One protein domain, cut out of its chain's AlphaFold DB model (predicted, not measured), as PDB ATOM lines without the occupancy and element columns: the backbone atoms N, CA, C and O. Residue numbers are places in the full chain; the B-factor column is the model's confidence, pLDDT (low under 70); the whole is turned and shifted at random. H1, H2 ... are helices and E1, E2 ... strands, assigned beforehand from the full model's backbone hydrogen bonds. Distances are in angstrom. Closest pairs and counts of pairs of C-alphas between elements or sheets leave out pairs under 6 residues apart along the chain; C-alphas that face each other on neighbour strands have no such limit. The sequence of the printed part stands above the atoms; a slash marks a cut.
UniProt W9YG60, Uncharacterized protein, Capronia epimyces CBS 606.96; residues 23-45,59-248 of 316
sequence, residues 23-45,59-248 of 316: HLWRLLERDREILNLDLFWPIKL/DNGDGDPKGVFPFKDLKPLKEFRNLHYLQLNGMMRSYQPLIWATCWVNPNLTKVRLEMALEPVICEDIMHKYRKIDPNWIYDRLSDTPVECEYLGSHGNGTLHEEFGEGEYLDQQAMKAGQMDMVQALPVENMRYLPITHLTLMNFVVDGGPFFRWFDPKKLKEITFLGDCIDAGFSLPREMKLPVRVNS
ATOM      1  N   HIS A  23      24.355  33.567 -22.506       91.31
ATOM      2  CA  HIS A  23      23.133  34.284 -22.884       91.31
ATOM      3  C   HIS A  23      22.072  34.356 -21.768       91.31
ATOM      4  O   HIS A  23      21.115  35.120 -21.905       91.31
ATOM      5  N   LEU A  24      22.201  33.572 -20.690       93.19
ATOM      6  CA  LEU A  24      21.297  33.612 -19.537       93.19
ATOM      7  C   LEU A  24      21.610  34.776 -18.591       93.19
ATOM      8  O   LEU A  24      20.736  35.153 -17.817       93.19
ATOM      9  N   TRP A  25      22.790  35.407 -18.682       95.44
ATOM     10  CA  TRP A  25      23.134  36.565 -17.844       95.44
ATOM     11  C   TRP A  25      22.111  37.696 -17.931       95.44
ATOM     12  O   TRP A  25      21.788  38.300 -16.915       95.44
ATOM     13  N   ARG A  26      21.551  37.942 -19.123       93.94
ATOM     14  CA  ARG A  26      20.532  38.984 -19.356       93.94
ATOM     15  C   ARG A  26      19.208  38.744 -18.626       93.94
ATOM     16  O   ARG A  26      18.363  39.628 -18.610       93.94
ATOM     17  N   LEU A  27      19.004  37.536 -18.100       93.56
ATOM     18  CA  LEU A  27      17.804  37.144 -17.364       93.56
ATOM     19  C   LEU A  27      17.994  37.262 -15.847       93.56
ATOM     20  O   LEU A  27      17.045  37.040 -15.103       93.56
ATOM     21  N   LEU A  28      19.213  37.554 -15.380       94.69
ATOM     22  CA  LEU A  28      19.528  37.636 -13.960       94.69
ATOM     23  C   LEU A  28      19.532  39.092 -13.501       94.69
ATOM     24  O   LEU A  28      20.315  39.909 -13.985       94.69
ATOM     25  N   GLU A  29      18.695  39.390 -12.515       93.62
ATOM     26  CA  GLU A  29      18.718  40.671 -11.813       93.62
ATOM     27  C   GLU A  29      20.022  40.804 -11.005       93.62
ATOM     28  O   GLU A  29      20.524  39.832 -10.429       93.62
ATOM     29  N   ARG A  30      20.622  42.000 -10.997       93.88
ATOM     30  CA  ARG A  30      21.949  42.238 -10.388       93.88
ATOM     31  C   ARG A  30      21.910  42.419  -8.869       93.88
ATOM     32  O   ARG A  30      22.947  42.326  -8.214       93.88
ATOM     33  N   ASP A  31      20.731  42.665  -8.313       95.12
ATOM     34  CA  ASP A  31      20.449  42.836  -6.885       95.12
ATOM     35  C   ASP A  31      20.044  41.525  -6.186       95.12
ATOM     36  O   ASP A  31      19.694  41.530  -5.004       95.12
ATOM     37  N   ARG A  32      20.133  40.386  -6.884       95.81
ATOM     38  CA  ARG A  32      19.857  39.068  -6.302       95.81
ATOM     39  C   ARG A  32      20.746  38.779  -5.095       95.81
ATOM     40  O   ARG A  32      21.954  38.996  -5.121       95.81
ATOM     41  N   GLU A  33      20.139  38.145  -4.095       97.69
ATOM     42  CA  GLU A  33      20.838  37.648  -2.904       97.69
ATOM     43  C   GLU A  33      21.477  36.271  -3.098       97.69
ATOM     44  O   GLU A  33      22.405  35.891  -2.387       97.69
ATOM     45  N   ILE A  34      20.969  35.483  -4.044       97.62
ATOM     46  CA  ILE A  34      21.371  34.090  -4.234       97.62
ATOM     47  C   ILE A  34      21.719  33.880  -5.696       97.62
ATOM     48  O   ILE A  34      20.884  34.105  -6.577       97.62
ATOM     49  N   LEU A  35      22.928  33.375  -5.926       97.94
ATOM     50  CA  LEU A  35      23.390  32.949  -7.235       97.94
ATOM     51  C   LEU A  35      23.959  31.534  -7.138       97.94
ATOM     52  O   LEU A  35      24.930  31.291  -6.428       97.94
ATOM     53  N   ASN A  36      23.317  30.599  -7.834       97.44
ATOM     54  CA  ASN A  36      23.685  29.189  -7.857       97.44
ATOM     55  C   ASN A  36      23.769  28.731  -9.314       97.44
ATOM     56  O   ASN A  36      22.736  28.570  -9.966       97.44
ATOM     57  N   LEU A  37      24.985  28.592  -9.838       97.19
ATOM     58  CA  LEU A  37      25.242  28.318 -11.251       97.19
ATOM     59  C   LEU A  37      25.832  26.923 -11.417       97.19
ATOM     60  O   LEU A  37      26.746  26.538 -10.694       97.19
ATOM     61  N   ASP A  38      25.322  26.177 -12.387       95.69
ATOM     62  CA  ASP A  38      25.966  24.964 -12.877       95.69
ATOM     63  C   ASP A  38      26.753  25.307 -14.142       95.69
ATOM     64  O   ASP A  38      26.171  25.564 -15.199       95.69
ATOM     65  N   LEU A  39      28.074  25.381 -13.998       94.75
ATOM     66  CA  LEU A  39      29.007  25.747 -15.060       94.75
ATOM     67  C   LEU A  39      29.482  24.533 -15.860       94.75
ATOM     68  O   LEU A  39      30.287  24.709 -16.778       94.75
ATOM     69  N   PHE A  40      28.978  23.327 -15.564       91.62
ATOM     70  CA  PHE A  40      29.338  22.156 -16.343       91.62
ATOM     71  C   PHE A  40      28.907  22.344 -17.800       91.62
ATOM     72  O   PHE A  40      27.760  22.695 -18.133       91.62
ATOM     73  N   TRP A  41      29.866  22.136 -18.693       80.06
ATOM     74  CA  TRP A  41      29.670  22.279 -20.120       80.06
ATOM     75  C   TRP A  41      29.774  20.891 -20.754       80.06
ATOM     76  O   TRP A  41      30.835  20.276 -20.696       80.06
ATOM     77  N   PRO A  42      28.683  20.352 -21.323       69.31
ATOM     78  CA  PRO A  42      28.703  19.043 -21.948       69.31
ATOM     79  C   PRO A  42      29.753  19.006 -23.055       69.31
ATOM     80  O   PRO A  42      29.712  19.824 -23.980       69.31
ATOM     81  N   ILE A  43      30.658  18.039 -22.964       66.31
ATOM     82  CA  ILE A  43      31.542  17.664 -24.061       66.31
ATOM     83  C   ILE A  43      30.653  16.967 -25.092       66.31
ATOM     84  O   ILE A  43      30.004  15.963 -24.786       66.31
ATOM     85  N   LYS A  44      30.545  17.538 -26.293       62.59
ATOM     86  CA  LYS A  44      29.904  16.843 -27.409       62.59
ATOM     87  C   LYS A  44      30.893  15.779 -27.875       62.59
ATOM     88  O   LYS A  44      31.969  16.131 -28.332       62.59
ATOM     89  N   LEU A  45      30.532  14.510 -27.710       56.50
ATOM     90  CA  LEU A  45      31.321  13.362 -28.179       56.50
ATOM     91  C   LEU A  45      31.167  13.126 -29.692       56.50
ATOM     92  O   LEU A  45      31.782  12.223 -30.244       56.50
ATOM     93  N   ASP A  59      40.638  25.245 -29.209       51.38
ATOM     94  CA  ASP A  59      40.141  26.469 -28.623       51.38
ATOM     95  C   ASP A  59      38.837  26.845 -29.320       51.38
ATOM     96  O   ASP A  59      38.730  26.912 -30.548       51.38
ATOM     97  N   ASN A  60      37.816  27.182 -28.534       51.69
ATOM     98  CA  ASN A  60      36.795  28.084 -29.053       51.69
ATOM     99  C   ASN A  60      37.532  29.353 -29.511       51.69
ATOM    100  O   ASN A  60      38.506  29.721 -28.863       51.69
ATOM    101  N   GLY A  61      37.084  30.035 -30.576       48.03
ATOM    102  CA  GLY A  61      37.786  31.166 -31.231       48.03
ATOM    103  C   GLY A  61      38.154  32.394 -30.367       48.03
ATOM    104  O   GLY A  61      38.436  33.457 -30.905       48.03
ATOM    105  N   ASP A  62      38.120  32.263 -29.044       56.31
ATOM    106  CA  ASP A  62      38.566  33.187 -28.015       56.31
ATOM    107  C   ASP A  62      39.724  32.676 -27.127       56.31
ATOM    108  O   ASP A  62      40.115  33.385 -26.204       56.31
ATOM    109  N   GLY A  63      40.273  31.481 -27.362       61.78
ATOM    110  CA  GLY A  63      41.374  30.960 -26.541       61.78
ATOM    111  C   GLY A  63      40.952  30.117 -25.325       61.78
ATOM    112  O   GLY A  63      41.737  29.969 -24.387       61.78
ATOM    113  N   ASP A  64      39.695  29.647 -25.297       71.69
ATOM    114  CA  ASP A  64      39.165  28.799 -24.223       71.69
ATOM    115  C   ASP A  64      38.885  27.362 -24.715       71.69
ATOM    116  O   ASP A  64      38.153  27.215 -25.705       71.69
ATOM    117  N   PRO A  65      39.324  26.308 -23.984       74.19
ATOM    118  CA  PRO A  65      39.161  24.919 -24.410       74.19
ATOM    119  C   PRO A  65      37.712  24.544 -24.736       74.19
ATOM    120  O   PRO A  65      36.768  24.936 -24.031       74.19
ATOM    121  N   LYS A  66      37.515  23.732 -25.782       74.56
ATOM    122  CA  LYS A  66      36.221  23.093 -26.067       74.56
ATOM    123  C   LYS A  66      35.701  22.367 -24.817       74.56
ATOM    124  O   LYS A  66      36.444  21.728 -24.081       74.56
ATOM    125  N   GLY A  67      34.395  22.466 -24.563       80.31
ATOM    126  CA  GLY A  67      33.780  21.793 -23.412       80.31
ATOM    127  C   GLY A  67      34.038  22.456 -22.052       80.31
ATOM    128  O   GLY A  67      33.743  21.851 -21.025       80.31
ATOM    129  N   VAL A  68      34.540  23.694 -22.017       88.62
ATOM    130  CA  VAL A  68      34.732  24.470 -20.781       88.62
ATOM    131  C   VAL A  68      33.972  25.793 -20.868       88.62
ATOM    132  O   VAL A  68      33.929  26.431 -21.918       88.62
ATOM    133  N   PHE A  69      33.335  26.217 -19.768       91.19
ATOM    134  CA  PHE A  69      32.659  27.517 -19.726       91.19
ATOM    135  C   PHE A  69      33.694  28.651 -19.938       91.19
ATOM    136  O   PHE A  69      34.712  28.685 -19.245       91.19
ATOM    137  N   PRO A  70      33.482  29.588 -20.878       91.69
ATOM    138  CA  PRO A  70      34.502  30.589 -21.181       91.69
ATOM    139  C   PRO A  70      34.803  31.515 -19.997       91.69
ATOM    140  O   PRO A  70      33.888  32.026 -19.340       91.69
ATOM    141  N   PHE A  71      36.081  31.794 -19.726       92.06
ATOM    142  CA  PHE A  71      36.467  32.614 -18.567       92.06
ATOM    143  C   PHE A  71      35.917  34.034 -18.684       92.06
ATOM    144  O   PHE A  71      35.366  34.589 -17.727       92.06
ATOM    145  N   LYS A  72      36.009  34.622 -19.884       93.81
ATOM    146  CA  LYS A  72      35.467  35.960 -20.151       93.81
ATOM    147  C   LYS A  72      33.964  36.046 -19.908       93.81
ATOM    148  O   LYS A  72      33.486  37.100 -19.493       93.81
ATOM    149  N   ASP A  73      33.242  34.950 -20.101       94.38
ATOM    150  CA  ASP A  73      31.792  34.931 -19.997       94.38
ATOM    151  C   ASP A  73      31.334  34.835 -18.542       94.38
ATOM    152  O   ASP A  73      30.157  35.050 -18.271       94.38
ATOM    153  N   LEU A  74      32.235  34.582 -17.582       96.06
ATOM    154  CA  LEU A  74      31.922  34.653 -16.152       96.06
ATOM    155  C   LEU A  74      32.153  36.061 -15.570       96.06
ATOM    156  O   LEU A  74      31.734  36.343 -14.450       96.06
ATOM    157  N   LYS A  75      32.756  36.990 -16.329       96.50
ATOM    158  CA  LYS A  75      32.996  38.379 -15.886       96.50
ATOM    159  C   LYS A  75      31.765  39.092 -15.299       96.50
ATOM    160  O   LYS A  75      31.964  39.813 -14.316       96.50
ATOM    161  N   PRO A  76      30.522  38.888 -15.794       97.50
ATOM    162  CA  PRO A  76      29.334  39.524 -15.219       97.50
ATOM    163  C   PRO A  76      29.073  39.191 -13.745       97.50
ATOM    164  O   PRO A  76      28.325  39.904 -13.081       97.50
ATOM    165  N   LEU A  77      29.696  38.138 -13.206       97.31
ATOM    166  CA  LEU A  77      29.650  37.809 -11.782       97.31
ATOM    167  C   LEU A  77      30.105  38.992 -10.905       97.31
ATOM    168  O   LEU A  77      29.509  39.269  -9.865       97.31
ATOM    169  N   LYS A  78      31.083  39.770 -11.385       96.75
ATOM    170  CA  LYS A  78      31.632  40.934 -10.679       96.75
ATOM    171  C   LYS A  78      30.687  42.136 -10.634       96.75
ATOM    172  O   LYS A  78      31.041  43.152 -10.039       96.75
ATOM    173  N   GLU A  79      29.515  42.077 -11.263       96.44
ATOM    174  CA  GLU A  79      28.528  43.169 -11.287       96.44
ATOM    175  C   GLU A  79      27.516  43.086 -10.137       96.44
ATOM    176  O   GLU A  79      26.850  44.073  -9.833       96.44
ATOM    177  N   PHE A  80      27.420  41.943  -9.455       97.56
ATOM    178  CA  PHE A  80      26.489  41.773  -8.341       97.56
ATOM    179  C   PHE A  80      26.987  42.496  -7.085       97.56
ATOM    180  O   PHE A  80      28.187  42.489  -6.792       97.56
ATOM    181  N   ARG A  81      26.075  43.135  -6.344       96.56
ATOM    182  CA  ARG A  81      26.394  43.922  -5.130       96.56
ATOM    183  C   ARG A  81      25.592  43.535  -3.885       96.56
ATOM    184  O   ARG A  81      25.862  44.064  -2.812       96.56
ATOM    185  N   ASN A  82      24.630  42.624  -4.023       97.69
ATOM    186  CA  ASN A  82      23.737  42.206  -2.944       97.69
ATOM    187  C   ASN A  82      23.770  40.688  -2.682       97.69
ATOM    188  O   ASN A  82      22.862  40.146  -2.065       97.69
ATOM    189  N   LEU A  83      24.799  39.970  -3.147       98.38
ATOM    190  CA  LEU A  83      24.886  38.524  -2.938       98.38
ATOM    191  C   LEU A  83      25.102  38.194  -1.462       98.38
ATOM    192  O   LEU A  83      26.001  38.720  -0.812       98.38
ATOM    193  N   HIS A  84      24.305  37.253  -0.971       98.38
ATOM    194  CA  HIS A  84      24.397  36.612   0.338       98.38
ATOM    195  C   HIS A  84      24.910  35.172   0.230       98.38
ATOM    196  O   HIS A  84      25.547  34.656   1.156       98.38
ATOM    197  N   TYR A  85      24.644  34.537  -0.915       98.69
ATOM    198  CA  TYR A  85      25.021  33.169  -1.239       98.69
ATOM    199  C   TYR A  85      25.529  33.066  -2.680       98.69
ATOM    200  O   TYR A  85      24.812  33.421  -3.617       98.69
ATOM    201  N   LEU A  86      26.732  32.517  -2.846       98.75
ATOM    202  CA  LEU A  86      27.312  32.183  -4.144       98.75
ATOM    203  C   LEU A  86      27.655  30.694  -4.184       98.75
ATOM    204  O   LEU A  86      28.418  30.210  -3.349       98.75
ATOM    205  N   GLN A  87      27.121  29.987  -5.174       98.56
ATOM    206  CA  GLN A  87      27.490  28.613  -5.485       98.56
ATOM    207  C   GLN A  87      27.825  28.479  -6.967       98.56
ATOM    208  O   GLN A  87      27.013  28.844  -7.818       98.56
ATOM    209  N   LEU A  88      29.003  27.938  -7.261       98.31
ATOM    210  CA  LEU A  88      29.423  27.562  -8.608       98.31
ATOM    211  C   LEU A  88      29.722  26.066  -8.618       98.31
ATOM    212  O   LEU A  88      30.579  25.604  -7.867       98.31
ATOM    213  N   ASN A  89      28.994  25.330  -9.451       96.56
ATOM    214  CA  ASN A  89      29.113  23.883  -9.591       96.56
ATOM    215  C   ASN A  89      29.764  23.525 -10.922       96.56
ATOM    216  O   ASN A  89      29.608  24.262 -11.897       96.56
ATOM    217  N   GLY A  90      30.423  22.368 -10.974       95.12
ATOM    218  CA  GLY A  90      30.911  21.799 -12.228       95.12
ATOM    219  C   GLY A  90      31.977  22.652 -12.915       95.12
ATOM    220  O   GLY A  90      32.037  22.691 -14.142       95.12
ATOM    221  N   MET A  91      32.792  23.374 -12.143       96.19
ATOM    222  CA  MET A  91      33.888  24.163 -12.696       96.19
ATOM    223  C   MET A  91      34.943  23.222 -13.293       96.19
ATOM    224  O   MET A  91      35.463  22.349 -12.605       96.19
ATOM    225  N   MET A  92      35.240  23.385 -14.582       94.25
ATOM    226  CA  MET A  92      36.275  22.620 -15.302       94.25
ATOM    227  C   MET A  92      37.627  23.356 -15.359       94.25
ATOM    228  O   MET A  92      38.605  22.820 -15.862       94.25
ATOM    229  N   ARG A  93      37.675  24.601 -14.872       94.00
ATOM    230  CA  ARG A  93      38.873  25.442 -14.759       94.00
ATOM    231  C   ARG A  93      38.713  26.404 -13.586       94.00
ATOM    232  O   ARG A  93      37.582  26.663 -13.165       94.00
ATOM    233  N   SER A  94      39.815  27.007 -13.158       96.44
ATOM    234  CA  SER A  94      39.776  28.089 -12.177       96.44
ATOM    235  C   SER A  94      39.062  29.321 -12.728       96.44
ATOM    236  O   SER A  94      39.356  29.820 -13.820       96.44
ATOM    237  N   TYR A  95      38.163  29.862 -11.907       97.44
ATOM    238  CA  TYR A  95      37.607  31.207 -12.063       97.44
ATOM    239  C   TYR A  95      37.893  32.089 -10.845       97.44
ATOM    240  O   TYR A  95      37.253  33.130 -10.662       97.44
ATOM    241  N   GLN A  96      38.839  31.683  -9.992       98.00
ATOM    242  CA  GLN A  96      39.107  32.328  -8.709       98.00
ATOM    243  C   GLN A  96      39.295  33.849  -8.788       98.00
ATOM    244  O   GLN A  96      38.692  34.535  -7.963       98.00
ATOM    245  N   PRO A  97      40.009  34.431  -9.773       95.25
ATOM    246  CA  PRO A  97      40.121  35.887  -9.868       95.25
ATOM    247  C   PRO A  97      38.761  36.604  -9.959       95.25
ATOM    248  O   PRO A  97      38.560  37.639  -9.324       95.25
ATOM    249  N   LEU A  98      37.797  36.040 -10.696       97.94
ATOM    250  CA  LEU A  98      36.449  36.606 -10.839       97.94
ATOM    251  C   LEU A  98      35.578  36.321  -9.611       97.94
ATOM    252  O   LEU A  98      34.827  37.192  -9.164       97.94
ATOM    253  N   ILE A  99      35.696  35.115  -9.051       98.69
ATOM    254  CA  ILE A  99      34.981  34.700  -7.840       98.69
ATOM    255  C   ILE A  99      35.377  35.601  -6.673       98.69
ATOM    256  O   ILE A  99      34.516  36.205  -6.038       98.69
ATOM    257  N   TRP A 100      36.676  35.752  -6.414       98.56
ATOM    258  CA  TRP A 100      37.154  36.528  -5.278       98.56
ATOM    259  C   TRP A 100      36.880  38.017  -5.441       98.56
ATOM    260  O   TRP A 100      36.429  38.635  -4.480       98.56
ATOM    261  N   ALA A 101      37.039  38.583  -6.644       98.06
ATOM    262  CA  ALA A 101      36.610  39.954  -6.925       98.06
ATOM    263  C   ALA A 101      35.129  40.172  -6.565       98.06
ATOM    264  O   ALA A 101      34.775  41.170  -5.938       98.06
ATOM    265  N   THR A 102      34.273  39.199  -6.882       98.50
ATOM    266  CA  THR A 102      32.851  39.231  -6.520       98.50
ATOM    267  C   THR A 102      32.653  39.168  -5.008       98.50
ATOM    268  O   THR A 102      31.879  39.950  -4.457       98.50
ATOM    269  N   CYS A 103      33.376  38.292  -4.311       98.56
ATOM    270  CA  CYS A 103      33.291  38.192  -2.856       98.56
ATOM    271  C   CYS A 103      33.682  39.495  -2.151       98.56
ATOM    272  O   CYS A 103      33.028  39.892  -1.186       98.56
ATOM    273  N   TRP A 104      34.705  40.188  -2.649       98.31
ATOM    274  CA  TRP A 104      35.169  41.441  -2.064       98.31
ATOM    275  C   TRP A 104      34.134  42.568  -2.135       98.31
ATOM    276  O   TRP A 104      34.018  43.335  -1.182       98.31
ATOM    277  N   VAL A 105      33.348  42.655  -3.211       97.81
ATOM    278  CA  VAL A 105      32.376  43.751  -3.414       97.81
ATOM    279  C   VAL A 105      30.982  43.491  -2.837       97.81
ATOM    280  O   VAL A 105      30.117  44.357  -2.933       97.81
ATOM    281  N   ASN A 106      30.746  42.323  -2.231       98.31
ATOM    282  CA  ASN A 106      29.453  41.958  -1.646       98.31
ATOM    283  C   ASN A 106      29.569  41.855  -0.114       98.31
ATOM    284  O   ASN A 106      29.909  40.787   0.389       98.31
ATOM    285  N   PRO A 107      29.274  42.916   0.665       96.94
ATOM    286  CA  PRO A 107      29.504  42.940   2.120       96.94
ATOM    287  C   PRO A 107      28.687  41.897   2.894       96.94
ATOM    288  O   PRO A 107      29.080  41.478   3.982       96.94
ATOM    289  N   ASN A 108      27.579  41.440   2.312       97.50
ATOM    290  CA  ASN A 108      26.687  40.456   2.910       97.50
ATOM    291  C   ASN A 108      26.908  39.027   2.375       97.50
ATOM    292  O   ASN A 108      26.155  38.125   2.753       97.50
ATOM    293  N   LEU A 109      27.931  38.782   1.538       98.44
ATOM    294  CA  LEU A 109      28.219  37.451   0.991       98.44
ATOM    295  C   LEU A 109      28.825  36.544   2.061       98.44
ATOM    296  O   LEU A 109      30.037  36.416   2.217       98.44
ATOM    297  N   THR A 110      27.946  35.893   2.812       98.50
ATOM    298  CA  THR A 110      28.329  35.103   3.982       98.50
ATOM    299  C   THR A 110      28.599  33.639   3.664       98.50
ATOM    300  O   THR A 110      29.248  32.968   4.473       98.50
ATOM    301  N   LYS A 111      28.110  33.125   2.529       98.81
ATOM    302  CA  LYS A 111      28.217  31.711   2.145       98.81
ATOM    303  C   LYS A 111      28.743  31.569   0.722       98.81
ATOM    304  O   LYS A 111      28.135  32.086  -0.214       98.81
ATOM    305  N   VAL A 112      29.834  30.826   0.576       98.88
ATOM    306  CA  VAL A 112      30.460  30.536  -0.718       98.88
ATOM    307  C   VAL A 112      30.665  29.033  -0.850       98.88
ATOM    308  O   VAL A 112      31.226  28.402   0.046       98.88
ATOM    309  N   ARG A 113      30.199  28.462  -1.962       98.75
ATOM    310  CA  ARG A 113      30.377  27.051  -2.316       98.75
ATOM    311  C   ARG A 113      30.975  26.935  -3.710       98.75
ATOM    312  O   ARG A 113      30.374  27.400  -4.673       98.75
ATOM    313  N   LEU A 114      32.142  26.319  -3.807       98.81
ATOM    314  CA  LEU A 114      32.868  26.155  -5.059       98.81
ATOM    315  C   LEU A 114      33.100  24.672  -5.302       98.81
ATOM    316  O   LEU A 114      33.632  23.987  -4.426       98.81
ATOM    317  N   GLU A 115      32.691  24.186  -6.468       98.12
ATOM    318  CA  GLU A 115      32.829  22.777  -6.820       98.12
ATOM    319  C   GLU A 115      33.473  22.611  -8.183       98.12
ATOM    320  O   GLU A 115      32.902  23.002  -9.209       98.12
ATOM    321  N   MET A 116      34.655  21.999  -8.178       97.88
ATOM    322  CA  MET A 116      35.269  21.514  -9.403       97.88
ATOM    323  C   MET A 116      34.566  20.243  -9.860       97.88
ATOM    324  O   MET A 116      34.161  19.408  -9.050       97.88
ATOM    325  N   ALA A 117      34.438  20.092 -11.173       95.50
ATOM    326  CA  ALA A 117      33.923  18.868 -11.774       95.50
ATOM    327  C   ALA A 117      34.911  17.699 -11.637       95.50
ATOM    328  O   ALA A 117      34.482  16.556 -11.502       95.50
ATOM    329  N   LEU A 118      36.215  17.992 -11.665       94.69
ATOM    330  CA  LEU A 118      37.298  17.014 -11.575       94.69
ATOM    331  C   LEU A 118      38.046  17.155 -10.249       94.69
ATOM    332  O   LEU A 118      38.136  18.253  -9.701       94.69
ATOM    333  N   GLU A 119      38.556  16.034  -9.746       96.12
ATOM    334  CA  GLU A 119      39.450  15.982  -8.588       96.12
ATOM    335  C   GLU A 119      40.864  16.464  -8.945       96.12
ATOM    336  O   GLU A 119      41.294  16.293 -10.087       96.12
ATOM    337  N   PRO A 120      41.594  17.082  -8.000       97.31
ATOM    338  CA  PRO A 120      42.992  17.416  -8.216       97.31
ATOM    339  C   PRO A 120      43.855  16.149  -8.266       97.31
ATOM    340  O   PRO A 120      43.626  15.185  -7.532       97.31
ATOM    341  N   VAL A 121      44.900  16.192  -9.085       96.81
ATOM    342  CA  VAL A 121      45.899  15.136  -9.240       96.81
ATOM    343  C   VAL A 121      47.253  15.698  -8.828       96.81
ATOM    344  O   VAL A 121      47.708  16.694  -9.376       96.81
ATOM    345  N   ILE A 122      47.901  15.054  -7.861       96.75
ATOM    346  CA  ILE A 122      49.264  15.387  -7.432       96.75
ATOM    347  C   ILE A 122      50.231  14.391  -8.063       96.75
ATOM    348  O   ILE A 122      49.917  13.201  -8.139       96.75
ATOM    349  N   CYS A 123      51.412  14.860  -8.463       96.38
ATOM    350  CA  CYS A 123      52.484  14.002  -8.958       96.38
ATOM    351  C   CYS A 123      52.797  12.870  -7.956       96.38
ATOM    352  O   CYS A 123      52.920  13.081  -6.744       96.38
ATOM    353  N   GLU A 124      52.895  11.636  -8.460       93.94
ATOM    354  CA  GLU A 124      53.007  10.432  -7.622       93.94
ATOM    355  C   GLU A 124      54.236  10.453  -6.703       93.94
ATOM    356  O   GLU A 124      54.191   9.965  -5.570       93.94
ATOM    357  N   ASP A 125      55.326  11.050  -7.175       93.69
ATOM    358  CA  ASP A 125      56.602  11.165  -6.477       93.69
ATOM    359  C   ASP A 125      56.517  12.032  -5.215       93.69
ATOM    360  O   ASP A 125      57.226  11.759  -4.245       93.69
ATOM    361  N   ILE A 126      55.619  13.019  -5.172       92.88
ATOM    362  CA  ILE A 126      55.440  13.925  -4.026       92.88
ATOM    363  C   ILE A 126      54.139  13.703  -3.252       92.88
ATOM    364  O   ILE A 126      54.009  14.233  -2.150       92.88
ATOM    365  N   MET A 127      53.197  12.905  -3.766       92.31
ATOM    366  CA  MET A 127      51.890  12.681  -3.128       92.31
ATOM    367  C   MET A 127      52.004  12.227  -1.663       92.31
ATOM    368  O   MET A 127      51.174  12.585  -0.831       92.31
ATOM    369  N   HIS A 128      53.068  11.497  -1.311       92.50
ATOM    370  CA  HIS A 128      53.347  11.051   0.057       92.50
ATOM    371  C   HIS A 128      53.520  12.191   1.084       92.50
ATOM    372  O   HIS A 128      53.457  11.937   2.287       92.50
ATOM    373  N   LYS A 129      53.751  13.432   0.633       92.19
ATOM    374  CA  LYS A 129      53.848  14.631   1.482       92.19
ATOM    375  C   LYS A 129      52.482  15.192   1.882       92.19
ATOM    376  O   LYS A 129      52.398  15.959   2.837       92.19
ATOM    377  N   TYR A 130      51.425  14.815   1.166       93.69
ATOM    378  CA  TYR A 130      50.092  15.386   1.312       93.69
ATOM    379  C   TYR A 130      49.079  14.320   1.720       93.69
ATOM    380  O   TYR A 130      49.338  13.116   1.675       93.69
ATOM    381  N   ARG A 131      47.899  14.758   2.162       93.94
ATOM    382  CA  ARG A 131      46.838  13.846   2.604       93.94
ATOM    383  C   ARG A 131      45.552  14.135   1.863       93.94
ATOM    384  O   ARG A 131      45.193  15.289   1.664       93.94
ATOM    385  N   LYS A 132      44.810  13.087   1.520       96.25
ATOM    386  CA  LYS A 132      43.425  13.253   1.074       96.25
ATOM    387  C   LYS A 132      42.558  13.676   2.261       96.25
ATOM    388  O   LYS A 132      42.697  13.127   3.356       96.25
ATOM    389  N   ILE A 133      41.663  14.634   2.045       96.94
ATOM    390  CA  ILE A 133      40.631  15.022   3.008       96.94
ATOM    391  C   ILE A 133      39.429  14.101   2.798       96.94
ATOM    392  O   ILE A 133      38.394  14.500   2.276       96.94
ATOM    393  N   ASP A 134      39.596  12.841   3.183       94.12
ATOM    394  CA  ASP A 134      38.561  11.813   3.103       94.12
ATOM    395  C   ASP A 134      37.694  11.787   4.391       94.12
ATOM    396  O   ASP A 134      37.918  12.578   5.314       94.12
ATOM    397  N   PRO A 135      36.691  10.895   4.512       93.69
ATOM    398  CA  PRO A 135      35.882  10.795   5.730       93.69
ATOM    399  C   PRO A 135      36.646  10.443   7.018       93.69
ATOM    400  O   PRO A 135      36.111  10.641   8.109       93.69
ATOM    401  N   ASN A 136      37.866   9.910   6.913       92.19
ATOM    402  CA  ASN A 136      38.733   9.581   8.044       92.19
ATOM    403  C   ASN A 136      39.731  10.703   8.361       92.19
ATOM    404  O   ASN A 136      40.407  10.645   9.390       92.19
ATOM    405  N   TRP A 137      39.831  11.722   7.508       95.44
ATOM    406  CA  TRP A 137      40.638  12.900   7.770       95.44
ATOM    407  C   TRP A 137      40.058  13.690   8.946       95.44
ATOM    408  O   TRP A 137      38.866  14.013   8.997       95.44
ATOM    409  N   ILE A 138      40.926  14.011   9.905       92.06
ATOM    410  CA  ILE A 138      40.580  14.762  11.109       92.06
ATOM    411  C   ILE A 138      41.429  16.025  11.143       92.06
ATOM    412  O   ILE A 138      42.659  15.966  11.162       92.06
ATOM    413  N   TYR A 139      40.756  17.172  11.213       93.62
ATOM    414  CA  TYR A 139      41.419  18.443  11.455       93.62
ATOM    415  C   TYR A 139      41.966  18.499  12.885       93.62
ATOM    416  O   TYR A 139      41.199  18.475  13.854       93.62
ATOM    417  N   ASP A 140      43.288  18.610  13.017       88.88
ATOM    418  CA  ASP A 140      43.941  18.759  14.313       88.88
ATOM    419  C   ASP A 140      43.862  20.211  14.804       88.88
ATOM    420  O   ASP A 140      44.624  21.092  14.403       88.88
ATOM    421  N   ARG A 141      42.911  20.453  15.709       89.25
ATOM    422  CA  ARG A 141      42.657  21.772  16.309       89.25
ATOM    423  C   ARG A 141      43.666  22.151  17.391       89.25
ATOM    424  O   ARG A 141      43.681  23.309  17.805       89.25
ATOM    425  N   LEU A 142      44.441  21.189  17.895       86.00
ATOM    426  CA  LEU A 142      45.333  21.358  19.046       86.00
ATOM    427  C   LEU A 142      46.810  21.333  18.659       86.00
ATOM    428  O   LEU A 142      47.644  21.684  19.489       86.00
ATOM    429  N   SER A 143      47.139  20.948  17.425       81.38
ATOM    430  CA  SER A 143      48.512  21.004  16.930       81.38
ATOM    431  C   SER A 143      49.074  22.416  17.053       81.38
ATOM    432  O   SER A 143      48.561  23.354  16.443       81.38
ATOM    433  N   ASP A 144      50.153  22.559  17.817       71.75
ATOM    434  CA  ASP A 144      50.989  23.763  17.863       71.75
ATOM    435  C   ASP A 144      52.201  23.652  16.926       71.75
ATOM    436  O   ASP A 144      53.040  24.553  16.877       71.75
ATOM    437  N   THR A 145      52.293  22.564  16.158       71.19
ATOM    438  CA  THR A 145      53.357  22.375  15.178       71.19
ATOM    439  C   THR A 145      53.204  23.413  14.066       71.19
ATOM    440  O   THR A 145      52.127  23.510  13.466       71.19
ATOM    441  N   PRO A 146      54.254  24.199  13.770       66.19
ATOM    442  CA  PRO A 146      54.272  25.036  12.584       66.19
ATOM    443  C   PRO A 146      54.056  24.145  11.363       66.19
ATOM    444  O   PRO A 146      54.827  23.218  11.124       66.19
ATOM    445  N   VAL A 147      52.985  24.397  10.619       69.06
ATOM    446  CA  VAL A 147      52.774  23.733   9.336       69.06
ATOM    447  C   VAL A 147      53.667  24.452   8.337       69.06
ATOM    448  O   VAL A 147      53.480  25.648   8.102       69.06
ATOM    449  N   GLU A 148      54.668  23.756   7.800       68.81
ATOM    450  CA  GLU A 148      55.412  24.251   6.644       68.81
ATOM    451  C   GLU A 148      54.428  24.342   5.473       68.81
ATOM    452  O   GLU A 148      53.987  23.338   4.924       68.81
ATOM    453  N   CYS A 149      54.000  25.567   5.178       72.31
ATOM    454  CA  CYS A 149      53.038  25.869   4.130       72.31
ATOM    455  C   CYS A 149      53.830  26.283   2.889       72.31
ATOM    456  O   CYS A 149      54.191  27.454   2.737       72.31
ATOM    457  N   GLU A 150      54.161  25.310   2.048       87.75
ATOM    458  CA  GLU A 150      54.720  25.577   0.727       87.75
ATOM    459  C   GLU A 150      53.605  26.096  -0.186       87.75
ATOM    460  O   GLU A 150      52.511  25.539  -0.228       87.75
ATOM    461  N   TYR A 151      53.863  27.196  -0.893       93.31
ATOM    462  CA  TYR A 151      52.899  27.717  -1.855       93.31
ATOM    463  C   TYR A 151      52.964  26.875  -3.129       93.31
ATOM    464  O   TYR A 151      53.931  26.979  -3.876       93.31
ATOM    465  N   LEU A 152      51.920  26.079  -3.373       95.38
ATOM    466  CA  LEU A 152      51.840  25.171  -4.525       95.38
ATOM    467  C   LEU A 152      51.094  25.770  -5.728       95.38
ATOM    468  O   LEU A 152      50.894  25.097  -6.736       95.38
ATOM    469  N   GLY A 153      50.613  27.009  -5.616       95.38
ATOM    470  CA  GLY A 153      49.801  27.643  -6.651       95.38
ATOM    471  C   GLY A 153      50.607  28.138  -7.854       95.38
ATOM    472  O   GLY A 153      51.775  28.510  -7.748       95.38
ATOM    473  N   SER A 154      49.948  28.229  -9.005       94.94
ATOM    474  CA  SER A 154      50.516  28.801 -10.227       94.94
ATOM    475  C   SER A 154      50.259  30.308 -10.299       94.94
ATOM    476  O   SER A 154      49.256  30.763 -10.849       94.94
ATOM    477  N   HIS A 155      51.153  31.100  -9.703       92.25
ATOM    478  CA  HIS A 155      51.201  32.568  -9.826       92.25
ATOM    479  C   HIS A 155      49.870  33.323  -9.597       92.25
ATOM    480  O   HIS A 155      49.637  34.370 -10.201       92.25
ATOM    481  N   GLY A 156      48.985  32.840  -8.720       92.56
ATOM    482  CA  GLY A 156      47.698  33.496  -8.463       92.56
ATOM    483  C   GLY A 156      46.579  33.155  -9.444       92.56
ATOM    484  O   GLY A 156      45.523  33.787  -9.386       92.56
ATOM    485  N   ASN A 157      46.767  32.165 -10.318       92.88
ATOM    486  CA  ASN A 157      45.745  31.728 -11.268       92.88
ATOM    487  C   ASN A 157      44.644  30.874 -10.618       92.88
ATOM    488  O   ASN A 157      43.616  30.623 -11.247       92.88
ATOM    489  N   GLY A 158      44.813  30.444  -9.362       96.25
ATOM    490  CA  GLY A 158      43.873  29.537  -8.691       96.25
ATOM    491  C   GLY A 158      44.046  28.063  -9.067       96.25
ATOM    492  O   GLY A 158      43.242  27.226  -8.672       96.25
ATOM    493  N   THR A 159      45.093  27.735  -9.818       97.19
ATOM    494  CA  THR A 159      45.444  26.361 -10.182       97.19
ATOM    495  C   THR A 159      46.699  25.929  -9.445       97.19
ATOM    496  O   THR A 159      47.522  26.764  -9.059       97.19
ATOM    497  N   LEU A 160      46.850  24.623  -9.262       96.88
ATOM    498  CA  LEU A 160      48.111  24.030  -8.845       96.88
ATOM    499  C   LEU A 160      49.195  24.341  -9.894       96.88
ATOM    500  O   LEU A 160      48.898  24.469 -11.085       96.88
ATOM    501  N   HIS A 161      50.434  24.536  -9.453       97.25
ATOM    502  CA  HIS A 161      51.574  24.642 -10.354       97.25
ATOM    503  C   HIS A 161      51.882  23.267 -10.961       97.25
ATOM    504  O   HIS A 161      51.852  22.259 -10.255       97.25
ATOM    505  N   GLU A 162      52.197  23.240 -12.257       95.62
ATOM    506  CA  GLU A 162      52.374  22.013 -13.053       95.62
ATOM    507  C   GLU A 162      53.454  21.072 -12.500       95.62
ATOM    508  O   GLU A 162      53.380  19.862 -12.681       95.62
ATOM    509  N   GLU A 163      54.431  21.612 -11.768       95.25
ATOM    510  CA  GLU A 163      55.470  20.812 -11.111       95.25
ATOM    511  C   GLU A 163      54.918  19.910  -9.993       95.25
ATOM    512  O   GLU A 163      55.504  18.871  -9.692       95.25
ATOM    513  N   PHE A 164      53.793  20.294  -9.383       96.25
ATOM    514  CA  PHE A 164      53.156  19.544  -8.301       96.25
ATOM    515  C   PHE A 164      51.974  18.701  -8.785       96.25
ATOM    516  O   PHE A 164      51.583  17.754  -8.097       96.25
ATOM    517  N   GLY A 165      51.404  19.036  -9.944       96.50
ATOM    518  CA  GLY A 165      50.325  18.299 -10.590       96.50
ATOM    519  C   GLY A 165      49.299  19.214 -11.259       96.50
ATOM    520  O   GLY A 165      49.606  20.336 -11.656       96.50
ATOM    521  N   GLU A 166      48.053  18.753 -11.334       97.00
ATOM    522  CA  GLU A 166      46.938  19.473 -11.952       97.00
ATOM    523  C   GLU A 166      45.738  19.587 -11.011       97.00
ATOM    524  O   GLU A 166      45.427  18.688 -10.233       97.00
ATOM    525  N   GLY A 167      45.016  20.700 -11.110       96.94
ATOM    526  CA  GLY A 167      43.758  20.895 -10.398       96.94
ATOM    527  C   GLY A 167      43.620  22.278  -9.785       96.94
ATOM    528  O   GLY A 167      44.461  23.165  -9.950       96.94
ATOM    529  N   GLU A 168      42.517  22.460  -9.070       98.06
ATOM    530  CA  GLU A 168      42.194  23.717  -8.412       98.06
ATOM    531  C   GLU A 168      42.917  23.823  -7.071       98.06
ATOM    532  O   GLU A 168      42.805  22.944  -6.214       98.06
ATOM    533  N   TYR A 169      43.631  24.925  -6.866       98.38
ATOM    534  CA  TYR A 169      44.347  25.214  -5.628       98.38
ATOM    535  C   TYR A 169      43.771  26.481  -5.003       98.38
ATOM    536  O   TYR A 169      43.679  27.513  -5.668       98.38
ATOM    537  N   LEU A 170      43.360  26.432  -3.733       98.38
ATOM    538  CA  LEU A 170      42.770  27.590  -3.057       98.38
ATOM    539  C   LEU A 170      43.820  28.695  -2.875       98.38
ATOM    540  O   LEU A 170      44.627  28.661  -1.949       98.38
ATOM    541  N   ASP A 171      43.789  29.709  -3.736       97.75
ATOM    542  CA  ASP A 171      44.956  30.556  -3.940       97.75
ATOM    543  C   ASP A 171      44.820  31.924  -3.262       97.75
ATOM    544  O   ASP A 171      44.019  32.789  -3.638       97.75
ATOM    545  N   GLN A 172      45.675  32.163  -2.266       96.56
ATOM    546  CA  GLN A 172      45.738  33.446  -1.569       96.56
ATOM    547  C   GLN A 172      46.137  34.614  -2.488       96.56
ATOM    548  O   GLN A 172      45.771  35.761  -2.216       96.56
ATOM    549  N   GLN A 173      46.905  34.366  -3.550       97.38
ATOM    550  CA  GLN A 173      47.302  35.397  -4.505       97.38
ATOM    551  C   GLN A 173      46.139  35.739  -5.441       97.38
ATOM    552  O   GLN A 173      45.917  36.922  -5.698       97.38
ATOM    553  N   ALA A 174      45.324  34.753  -5.838       98.00
ATOM    554  CA  ALA A 174      44.087  34.995  -6.587       98.00
ATOM    555  C   ALA A 174      43.103  35.865  -5.782       98.00
ATOM    556  O   ALA A 174      42.501  36.799  -6.315       98.00
ATOM    557  N   MET A 175      42.985  35.612  -4.471       98.38
ATOM    558  CA  MET A 175      42.175  36.442  -3.571       98.38
ATOM    559  C   MET A 175      42.670  37.891  -3.527       98.38
ATOM    560  O   MET A 175      41.864  38.819  -3.625       98.38
ATOM    561  N   LYS A 176      43.989  38.096  -3.428       96.88
ATOM    562  CA  LYS A 176      44.604  39.431  -3.468       96.88
ATOM    563  C   LYS A 176      44.356  40.128  -4.806       96.88
ATOM    564  O   LYS A 176      43.986  41.299  -4.818       96.88
ATOM    565  N   ALA A 177      44.539  39.420  -5.919       96.25
ATOM    566  CA  ALA A 177      44.313  39.958  -7.257       96.25
ATOM    567  C   ALA A 177      42.858  40.414  -7.432       96.25
ATOM    568  O   ALA A 177      42.620  41.535  -7.877       96.25
ATOM    569  N   GLY A 178      41.890  39.608  -6.981       96.94
ATOM    570  CA  GLY A 178      40.477  39.988  -6.981       96.94
ATOM    571  C   GLY A 178      40.179  41.220  -6.119       96.94
ATOM    572  O   GLY A 178      39.348  42.045  -6.490       96.94
ATOM    573  N   GLN A 179      40.880  41.389  -4.993       97.00
ATOM    574  CA  GLN A 179      40.752  42.589  -4.161       97.00
ATOM    575  C   GLN A 179      41.250  43.834  -4.902       97.00
ATOM    576  O   GLN A 179      40.586  44.869  -4.904       97.00
ATOM    577  N   MET A 180      42.421  43.725  -5.538       96.25
ATOM    578  CA  MET A 180      43.046  44.818  -6.283       96.25
ATOM    579  C   MET A 180      42.214  45.230  -7.502       96.25
ATOM    580  O   MET A 180      42.048  46.424  -7.739       96.25
ATOM    581  N   ASP A 181      41.643  44.263  -8.224       96.00
ATOM    582  CA  ASP A 181      40.734  44.487  -9.359       96.00
ATOM    583  C   ASP A 181      39.493  45.307  -8.965       96.00
ATOM    584  O   ASP A 181      38.943  46.050  -9.775       96.00
ATOM    585  N   MET A 182      39.078  45.227  -7.698       96.06
ATOM    586  CA  MET A 182      37.871  45.873  -7.184       96.06
ATOM    587  C   MET A 182      38.132  47.029  -6.224       96.06
ATOM    588  O   MET A 182      37.186  47.510  -5.606       96.06
ATOM    589  N   VAL A 183      39.370  47.524  -6.117       94.56
ATOM    590  CA  VAL A 183      39.778  48.495  -5.082       94.56
ATOM    591  C   VAL A 183      38.878  49.740  -4.999       94.56
ATOM    592  O   VAL A 183      38.602  50.223  -3.907       94.56
ATOM    593  N   GLN A 184      38.363  50.222  -6.136       94.38
ATOM    594  CA  GLN A 184      37.485  51.401  -6.214       94.38
ATOM    595  C   GLN A 184      36.029  51.123  -5.799       94.38
ATOM    596  O   GLN A 184      35.252  52.053  -5.606       94.38
ATOM    597  N   ALA A 185      35.648  49.852  -5.690       94.75
ATOM    598  CA  ALA A 185      34.298  49.392  -5.379       94.75
ATOM    599  C   ALA A 185      34.225  48.612  -4.053       94.75
ATOM    600  O   ALA A 185      33.173  48.051  -3.744       94.75
ATOM    601  N   LEU A 186      35.322  48.544  -3.285       94.81
ATOM    602  CA  LEU A 186      35.364  47.811  -2.022       94.81
ATOM    603  C   LEU A 186      34.501  48.491  -0.950       94.81
ATOM    604  O   LEU A 186      34.729  49.661  -0.633       94.81
ATOM    605  N   PRO A 187      33.576  47.754  -0.315       95.31
ATOM    606  CA  PRO A 187      32.983  48.166   0.948       95.31
ATOM    607  C   PRO A 187      34.060  48.315   2.028       95.31
ATOM    608  O   PRO A 187      35.009  47.525   2.090       95.31
ATOM    609  N   VAL A 188      33.887  49.290   2.923       93.88
ATOM    610  CA  VAL A 188      34.818  49.555   4.036       93.88
ATOM    611  C   VAL A 188      34.996  48.309   4.909       93.88
ATOM    612  O   VAL A 188      36.105  47.979   5.328       93.88
ATOM    613  N   GLU A 189      33.910  47.570   5.127       92.75
ATOM    614  CA  GLU A 189      33.850  46.348   5.928       92.75
ATOM    615  C   GLU A 189      34.693  45.206   5.344       92.75
ATOM    616  O   GLU A 189      35.132  44.328   6.090       92.75
ATOM    617  N   ASN A 190      34.940  45.240   4.033       95.12
ATOM    618  CA  ASN A 190      35.641  44.208   3.278       95.12
ATOM    619  C   ASN A 190      37.066  44.629   2.882       95.12
ATOM    620  O   ASN A 190      37.748  43.897   2.173       95.12
ATOM    621  N   MET A 191      37.575  45.783   3.329       93.31
ATOM    622  CA  MET A 191      38.934  46.215   2.960       93.31
ATOM    623  C   MET A 191      40.030  45.273   3.470       93.31
ATOM    624  O   MET A 191      41.105  45.189   2.877       93.31
ATOM    625  N   ARG A 192      39.797  44.584   4.595       95.19
ATOM    626  CA  ARG A 192      40.806  43.716   5.221       95.19
ATOM    627  C   ARG A 192      40.537  42.229   5.018       95.19
ATOM    628  O   ARG A 192      41.492  41.484   4.797       95.19
ATOM    629  N   TYR A 193      39.280  41.820   5.150       98.00
ATOM    630  CA  TYR A 193      38.873  40.422   5.174       98.00
ATOM    631  C   TYR A 193      37.640  40.196   4.312       98.00
ATOM    632  O   TYR A 193      36.787  41.074   4.190       98.00
ATOM    633  N   LEU A 194      37.543  38.994   3.756       98.19
ATOM    634  CA  LEU A 194      36.360  38.523   3.061       98.19
ATOM    635  C   LEU A 194      35.172  38.445   4.042       98.19
ATOM    636  O   LEU A 194      35.349  38.044   5.196       98.19
ATOM    637  N   PRO A 195      33.942  38.740   3.589       97.69
ATOM    638  CA  PRO A 195      32.724  38.680   4.411       97.69
ATOM    639  C   PRO A 195      32.236  37.245   4.695       97.69
ATOM    640  O   PRO A 195      31.177  37.039   5.295       97.69
ATOM    641  N   ILE A 196      33.001  36.240   4.270       98.75
ATOM    642  CA  ILE A 196      32.610  34.835   4.269       98.75
ATOM    643  C   ILE A 196      32.605  34.278   5.693       98.75
ATOM    644  O   ILE A 196      33.579  34.367   6.439       98.75
ATOM    645  N   THR A 197      31.498  33.631   6.041       98.81
ATOM    646  CA  THR A 197      31.316  32.925   7.317       98.81
ATOM    647  C   THR A 197      31.264  31.408   7.134       98.81
ATOM    648  O   THR A 197      31.631  30.680   8.053       98.81
ATOM    649  N   HIS A 198      30.832  30.932   5.960       98.88
ATOM    650  CA  HIS A 198      30.778  29.515   5.606       98.88
ATOM    651  C   HIS A 198      31.403  29.312   4.225       98.88
ATOM    652  O   HIS A 198      30.905  29.858   3.236       98.88
ATOM    653  N   LEU A 199      32.467  28.517   4.169       98.88
ATOM    654  CA  LEU A 199      33.135  28.126   2.934       98.88
ATOM    655  C   LEU A 199      32.904  26.635   2.683       98.88
ATOM    656  O   LEU A 199      33.090  25.813   3.577       98.88
ATOM    657  N   THR A 200      32.482  26.277   1.478       98.88
ATOM    658  CA  THR A 200      32.409  24.884   1.025       98.88
ATOM    659  C   THR A 200      33.263  24.719  -0.218       98.88
ATOM    660  O   THR A 200      33.083  25.465  -1.179       98.88
ATOM    661  N   LEU A 201      34.178  23.757  -0.189       98.88
ATOM    662  CA  LEU A 201      35.081  23.445  -1.291       98.88
ATOM    663  C   LEU A 201      34.915  21.975  -1.656       98.88
ATOM    664  O   LEU A 201      34.966  21.115  -0.774       98.88
ATOM    665  N   MET A 202      34.719  21.697  -2.939       98.38
ATOM    666  CA  MET A 202      34.747  20.346  -3.484       98.38
ATOM    667  C   MET A 202      35.885  20.232  -4.484       98.38
ATOM    668  O   MET A 202      35.921  21.027  -5.427       98.38
ATOM    669  N   ASN A 203      36.745  19.229  -4.287       98.25
ATOM    670  CA  ASN A 203      37.858  18.902  -5.180       98.25
ATOM    671  C   ASN A 203      38.910  20.029  -5.299       98.25
ATOM    672  O   ASN A 203      39.264  20.454  -6.393       98.25
ATOM    673  N   PHE A 204      39.402  20.528  -4.160       98.62
ATOM    674  CA  PHE A 204      40.460  21.548  -4.085       98.62
ATOM    675  C   PHE A 204      41.712  21.007  -3.391       98.62
ATOM    676  O   PHE A 204      41.611  20.262  -2.416       98.62
ATOM    677  N   VAL A 205      42.883  21.484  -3.808       98.31
ATOM    678  CA  VAL A 205      44.107  21.471  -2.999       98.31
ATOM    679  C   VAL A 205      44.087  22.686  -2.070       98.31
ATOM    680  O   VAL A 205      43.838  23.811  -2.513       98.31
ATOM    681  N   VAL A 206      44.298  22.475  -0.770       97.56
ATOM    682  CA  VAL A 206      44.084  23.509   0.250       97.56
ATOM    683  C   VAL A 206      45.232  23.546   1.248       97.56
ATOM    684  O   VAL A 206      45.587  22.529   1.843       97.56
ATOM    685  N   ASP A 207      45.750  24.748   1.485       95.44
ATOM    686  CA  ASP A 207      46.720  25.036   2.534       95.44
ATOM    687  C   ASP A 207      46.209  26.117   3.508       95.44
ATOM    688  O   ASP A 207      45.047  26.539   3.466       95.44
ATOM    689  N   GLY A 208      47.055  26.533   4.454       94.31
ATOM    690  CA  GLY A 208      46.696  27.555   5.436       94.31
ATOM    691  C   GLY A 208      46.684  28.992   4.901       94.31
ATOM    692  O   GLY A 208      45.967  29.834   5.451       94.31
ATOM    693  N   GLY A 209      47.446  29.305   3.850       94.62
ATOM    694  CA  GLY A 209      47.752  30.674   3.412       94.62
ATOM    695  C   GLY A 209      46.532  31.604   3.323       94.62
ATOM    696  O   GLY A 209      46.502  32.639   4.009       94.62
ATOM    697  N   PRO A 210      45.476  31.226   2.576       96.94
ATOM    698  CA  PRO A 210      44.244  32.002   2.472       96.94
ATOM    699  C   PRO A 210      43.626  32.375   3.825       96.94
ATOM    700  O   PRO A 210      43.216  33.522   4.024       96.94
ATOM    701  N   PHE A 211      43.601  31.445   4.782       97.31
ATOM    702  CA  PHE A 211      42.956  31.621   6.087       97.31
ATOM    703  C   PHE A 211      43.727  32.567   7.008       97.31
ATOM    704  O   PHE A 211      43.113  33.344   7.735       97.31
ATOM    705  N   PHE A 212      45.061  32.578   6.933       95.12
ATOM    706  CA  PHE A 212      45.887  33.550   7.662       95.12
ATOM    707  C   PHE A 212      45.804  34.964   7.080       95.12
ATOM    708  O   PHE A 212      46.045  35.948   7.786       95.12
ATOM    709  N   ARG A 213      45.502  35.090   5.785       95.75
ATOM    710  CA  ARG A 213      45.570  36.376   5.083       95.75
ATOM    711  C   ARG A 213      44.225  37.063   4.931       95.75
ATOM    712  O   ARG A 213      44.173  38.276   5.156       95.75
ATOM    713  N   TRP A 214      43.183  36.326   4.556       97.88
ATOM    714  CA  TRP A 214      41.992  36.909   3.932       97.88
ATOM    715  C   TRP A 214      40.675  36.607   4.639       97.88
ATOM    716  O   TRP A 214      39.699  37.304   4.378       97.88
ATOM    717  N   PHE A 215      40.626  35.648   5.561       98.25
ATOM    718  CA  PHE A 215      39.415  35.362   6.332       98.25
ATOM    719  C   PHE A 215      39.439  36.070   7.690       98.25
ATOM    720  O   PHE A 215      40.475  36.142   8.345       98.25
ATOM    721  N   ASP A 216      38.288  36.590   8.120       97.56
ATOM    722  CA  ASP A 216      38.152  37.286   9.404       97.56
ATOM    723  C   ASP A 216      38.039  36.273  10.561       97.56
ATOM    724  O   ASP A 216      37.045  35.533  10.615       97.56
ATOM    725  N   PRO A 217      38.980  36.260  11.530       96.81
ATOM    726  CA  PRO A 217      38.942  35.352  12.682       96.81
ATOM    727  C   PRO A 217      37.684  35.451  13.541       96.81
ATOM    728  O   PRO A 217      37.360  34.516  14.265       96.81
ATOM    729  N   LYS A 218      36.970  36.578  13.476       96.44
ATOM    730  CA  LYS A 218      35.746  36.810  14.248       96.44
ATOM    731  C   LYS A 218      34.477  36.401  13.502       96.44
ATOM    732  O   LYS A 218      33.433  36.261  14.139       96.44
ATOM    733  N   LYS A 219      34.532  36.257  12.172       97.06
ATOM    734  CA  LYS A 219      33.347  35.988  11.336       97.06
ATOM    735  C   LYS A 219      33.335  34.595  10.729       97.06
ATOM    736  O   LYS A 219      32.242  34.054  10.560       97.06
ATOM    737  N   LEU A 220      34.492  34.018  10.395       98.69
ATOM    738  CA  LEU A 220      34.544  32.663   9.855       98.69
ATOM    739  C   LEU A 220      34.008  31.674  10.898       98.69
ATOM    740  O   LEU A 220      34.401  31.711  12.060       98.69
ATOM    741  N   LYS A 221      33.072  30.817  10.491       98.69
ATOM    742  CA  LYS A 221      32.387  29.859  11.371       98.69
ATOM    743  C   LYS A 221      32.561  28.429  10.907       98.69
ATOM    744  O   LYS A 221      32.630  27.532  11.741       98.69
ATOM    745  N   GLU A 222      32.597  28.208   9.598       98.81
ATOM    746  CA  GLU A 222      32.590  26.860   9.051       98.81
ATOM    747  C   GLU A 222      33.363  26.742   7.740       98.81
ATOM    748  O   GLU A 222      33.227  27.575   6.843       98.81
ATOM    749  N   ILE A 223      34.123  25.655   7.631       98.81
ATOM    750  CA  ILE A 223      34.751  25.178   6.404       98.81
ATOM    751  C   ILE A 223      34.290  23.737   6.199       98.81
ATOM    752  O   ILE A 223      34.381  22.908   7.103       98.81
ATOM    753  N   THR A 224      33.760  23.442   5.020       98.75
ATOM    754  CA  THR A 224      33.319  22.097   4.649       98.75
ATOM    755  C   THR A 224      34.047  21.651   3.397       98.75
ATOM    756  O   THR A 224      33.977  22.324   2.369       98.75
ATOM    757  N   PHE A 225      34.711  20.507   3.485       98.62
ATOM    758  CA  PHE A 225      35.317  19.838   2.346       98.62
ATOM    759  C   PHE A 225      34.388  18.736   1.841       98.62
ATOM    760  O   PHE A 225      33.797  17.995   2.630       98.62
ATOM    761  N   LEU A 226      34.244  18.654   0.524       97.12
ATOM    762  CA  LEU A 226      33.476  17.637  -0.188       97.12
ATOM    763  C   LEU A 226      34.359  17.008  -1.276       97.12
ATOM    764  O   LEU A 226      35.356  17.602  -1.681       97.12
ATOM    765  N   GLY A 227      33.962  15.838  -1.777       94.44
ATOM    766  CA  GLY A 227      34.732  15.130  -2.803       94.44
ATOM    767  C   GLY A 227      36.143  14.784  -2.323       94.44
ATOM    768  O   GLY A 227      36.330  14.448  -1.153       94.44
ATOM    769  N   ASP A 228      37.112  14.917  -3.219       95.12
ATOM    770  CA  ASP A 228      38.488  14.450  -3.063       95.12
ATOM    771  C   ASP A 228      39.466  15.629  -2.908       95.12
ATOM    772  O   ASP A 228      40.452  15.772  -3.627       95.12
ATOM    773  N   CYS A 229      39.180  16.521  -1.951       98.31
ATOM    774  CA  CYS A 229      40.105  17.600  -1.593       98.31
ATOM    775  C   CYS A 229      41.438  17.058  -1.042       98.31
ATOM    776  O   CYS A 229      41.490  15.998  -0.413       98.31
ATOM    777  N   ILE A 230      42.508  17.838  -1.201       97.69
ATOM    778  CA  ILE A 230      43.859  17.504  -0.737       97.69
ATOM    779  C   ILE A 230      44.315  18.528   0.302       97.69
ATOM    780  O   ILE A 230      44.300  19.735   0.068       97.69
ATOM    781  N   ASP A 231      44.729  18.024   1.459       96.25
ATOM    782  CA  ASP A 231      45.379  18.767   2.529       96.25
ATOM    783  C   ASP A 231      46.864  18.927   2.188       96.25
ATOM    784  O   ASP A 231      47.658  17.993   2.348       96.25
ATOM    785  N   ALA A 232      47.211  20.124   1.709       95.12
ATOM    786  CA  ALA A 232      48.565  20.547   1.369       95.12
ATOM    787  C   ALA A 232      49.240  21.344   2.503       95.12
ATOM    788  O   ALA A 232      50.118  22.167   2.262       95.12
ATOM    789  N   GLY A 233      48.802  21.132   3.747       93.56
ATOM    790  CA  GLY A 233      49.184  21.958   4.891       93.56
ATOM    791  C   GLY A 233      48.053  22.881   5.344       93.56
ATOM    792  O   GLY A 233      48.291  24.014   5.770       93.56
ATOM    793  N   PHE A 234      46.808  22.413   5.248       95.25
ATOM    794  CA  PHE A 234      45.647  23.135   5.742       95.25
ATOM    795  C   PHE A 234      45.791  23.402   7.241       95.25
ATOM    796  O   PHE A 234      45.941  22.502   8.071       95.25
ATOM    797  N   SER A 235      45.713  24.679   7.601       94.25
ATOM    798  CA  SER A 235      45.793  25.126   8.981       94.25
ATOM    799  C   SER A 235      45.047  26.436   9.154       94.25
ATOM    800  O   SER A 235      44.896  27.218   8.214       94.25
ATOM    801  N   LEU A 236      44.593  26.687  10.378       95.12
ATOM    802  CA  LEU A 236      43.902  27.916  10.734       95.12
ATOM    803  C   LEU A 236      44.737  28.722  11.736       95.12
ATOM    804  O   LEU A 236      45.424  28.131  12.581       95.12
ATOM    805  N   PRO A 237      44.631  30.065  11.703       93.50
ATOM    806  CA  PRO A 237      45.135  30.930  12.762       93.50
ATOM    807  C   PRO A 237      44.666  30.476  14.142       93.50
ATOM    808  O   PRO A 237      43.581  29.908  14.291       93.50
ATOM    809  N   ARG A 238      45.464  30.764  15.174       93.06
ATOM    810  CA  ARG A 238      45.195  30.336  16.556       93.06
ATOM    811  C   ARG A 238      43.790  30.723  17.022       93.06
ATOM    812  O   ARG A 238      43.118  29.938  17.681       93.06
ATOM    813  N   GLU A 239      43.347  31.914  16.641       95.06
ATOM    814  CA  GLU A 239      42.041  32.484  16.963       95.06
ATOM    815  C   GLU A 239      40.885  31.721  16.306       95.06
ATOM    816  O   GLU A 239      39.761  31.791  16.790       95.06
ATOM    817  N   MET A 240      41.153  30.984  15.226       96.25
ATOM    818  CA  MET A 240      40.172  30.236  14.442       96.25
ATOM    819  C   MET A 240      40.158  28.730  14.744       96.25
ATOM    820  O   MET A 240      39.114  28.107  14.565       96.25
ATOM    821  N   LYS A 241      41.260  28.137  15.234       94.62
ATOM    822  CA  LYS A 241      41.392  26.672  15.434       94.62
ATOM    823  C   LYS A 241      40.249  26.035  16.236       94.62
ATOM    824  O   LYS A 241      39.812  24.928  15.927       94.62
ATOM    825  N   LEU A 242      39.780  26.721  17.279       94.56
ATOM    826  CA  LEU A 242      38.697  26.251  18.150       94.56
ATOM    827  C   LEU A 242      37.293  26.684  17.694       94.56
ATOM    828  O   LEU A 242      36.416  25.818  17.653       94.56
ATOM    829  N   PRO A 243      37.029  27.973  17.382       96.69
ATOM    830  CA  PRO A 243      35.673  28.416  17.053       96.69
ATOM    831  C   PRO A 243      35.211  28.037  15.642       96.69
ATOM    832  O   PRO A 243      34.003  27.963  15.419       96.69
ATOM    833  N   VAL A 244      36.125  27.791  14.696       98.19
ATOM    834  CA  VAL A 244      35.760  27.397  13.330       98.19
ATOM    835  C   VAL A 244      35.517  25.893  13.272       98.19
ATOM    836  O   VAL A 244      36.375  25.077  13.616       98.19
ATOM    837  N   ARG A 245      34.336  25.500  12.796       98.25
ATOM    838  CA  ARG A 245      34.025  24.103  12.499       98.25
ATOM    839  C   ARG A 245      34.636  23.721  11.154       98.25
ATOM    840  O   ARG A 245      34.300  24.314  10.136       98.25
ATOM    841  N   VAL A 246      35.486  22.702  11.151       98.19
ATOM    842  CA  VAL A 246      36.019  22.092   9.927       98.19
ATOM    843  C   VAL A 246      35.400  20.709   9.771       98.19
ATOM    844  O   VAL A 246      35.506  19.896  10.692       98.19
ATOM    845  N   ASN A 247      34.739  20.465   8.639       97.81
ATOM    846  CA  ASN A 247      34.107  19.186   8.325       97.81
ATOM    847  C   ASN A 247      34.794  18.523   7.128       97.81
ATOM    848  O   ASN A 247      34.965  19.161   6.087       97.81
ATOM    849  N   SER A 248      35.107  17.239   7.268       95.69
ATOM    850  CA  SER A 248      35.460  16.344   6.165       95.69
ATOM    851  C   SER A 248      34.211  15.809   5.446       95.69
ATOM    852  O   SER A 248      33.090  15.925   5.970       95.69
TER     853      SER A 248
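This is residues 23 to 45 and 59 to 248 of the 316 residues of an uncharacterized protein of Capronia epimyces CBS 606.96 (UniProt W9YG60). Little regular structure is named: parallel sheet E1 E2 E3 E4 E6 E7 is a wall, with H3 over one face and H2 and H4 packed on H3. Six helices and seven strands, mixed, hold 76 of 213 printed residues. The whole is compact, radius of gyration of the C-alphas 16.9 A, spanning 50 by 45 by 28 A.

From C-alpha 23 (23.133, 34.284, -22.884) to C-alpha 247 (34.107, 19.186, 8.325) come H1 23-27, E1 34-38, H2 72-79, E2 85-91, H3 96-105, E3 111-116, H4 172-181, E4 198-202, E5 204-206, H5 209-213, E6 222-226, H6 238-241, E7 245-247.

H3 is on the sheet, height 11.0 A. It touches H2, closest C-alphas 102 and 78, 4.7 A, and H4, 101 and 178, 3.9 A. Between E1 and E2, N 35 and O 85, 3.0 A, are within hydrogen-bond range. H2 has 0 of 4 O i to N i+4 pairs within range, but 4 of 5 i+3 pairs.

Residues 46-58 are not printed; C-alphas 45 and 59 are 15.8 A apart. E3 to H4 is a long link. pLDDT is under 70 at 42-45, 59-63, 146-148.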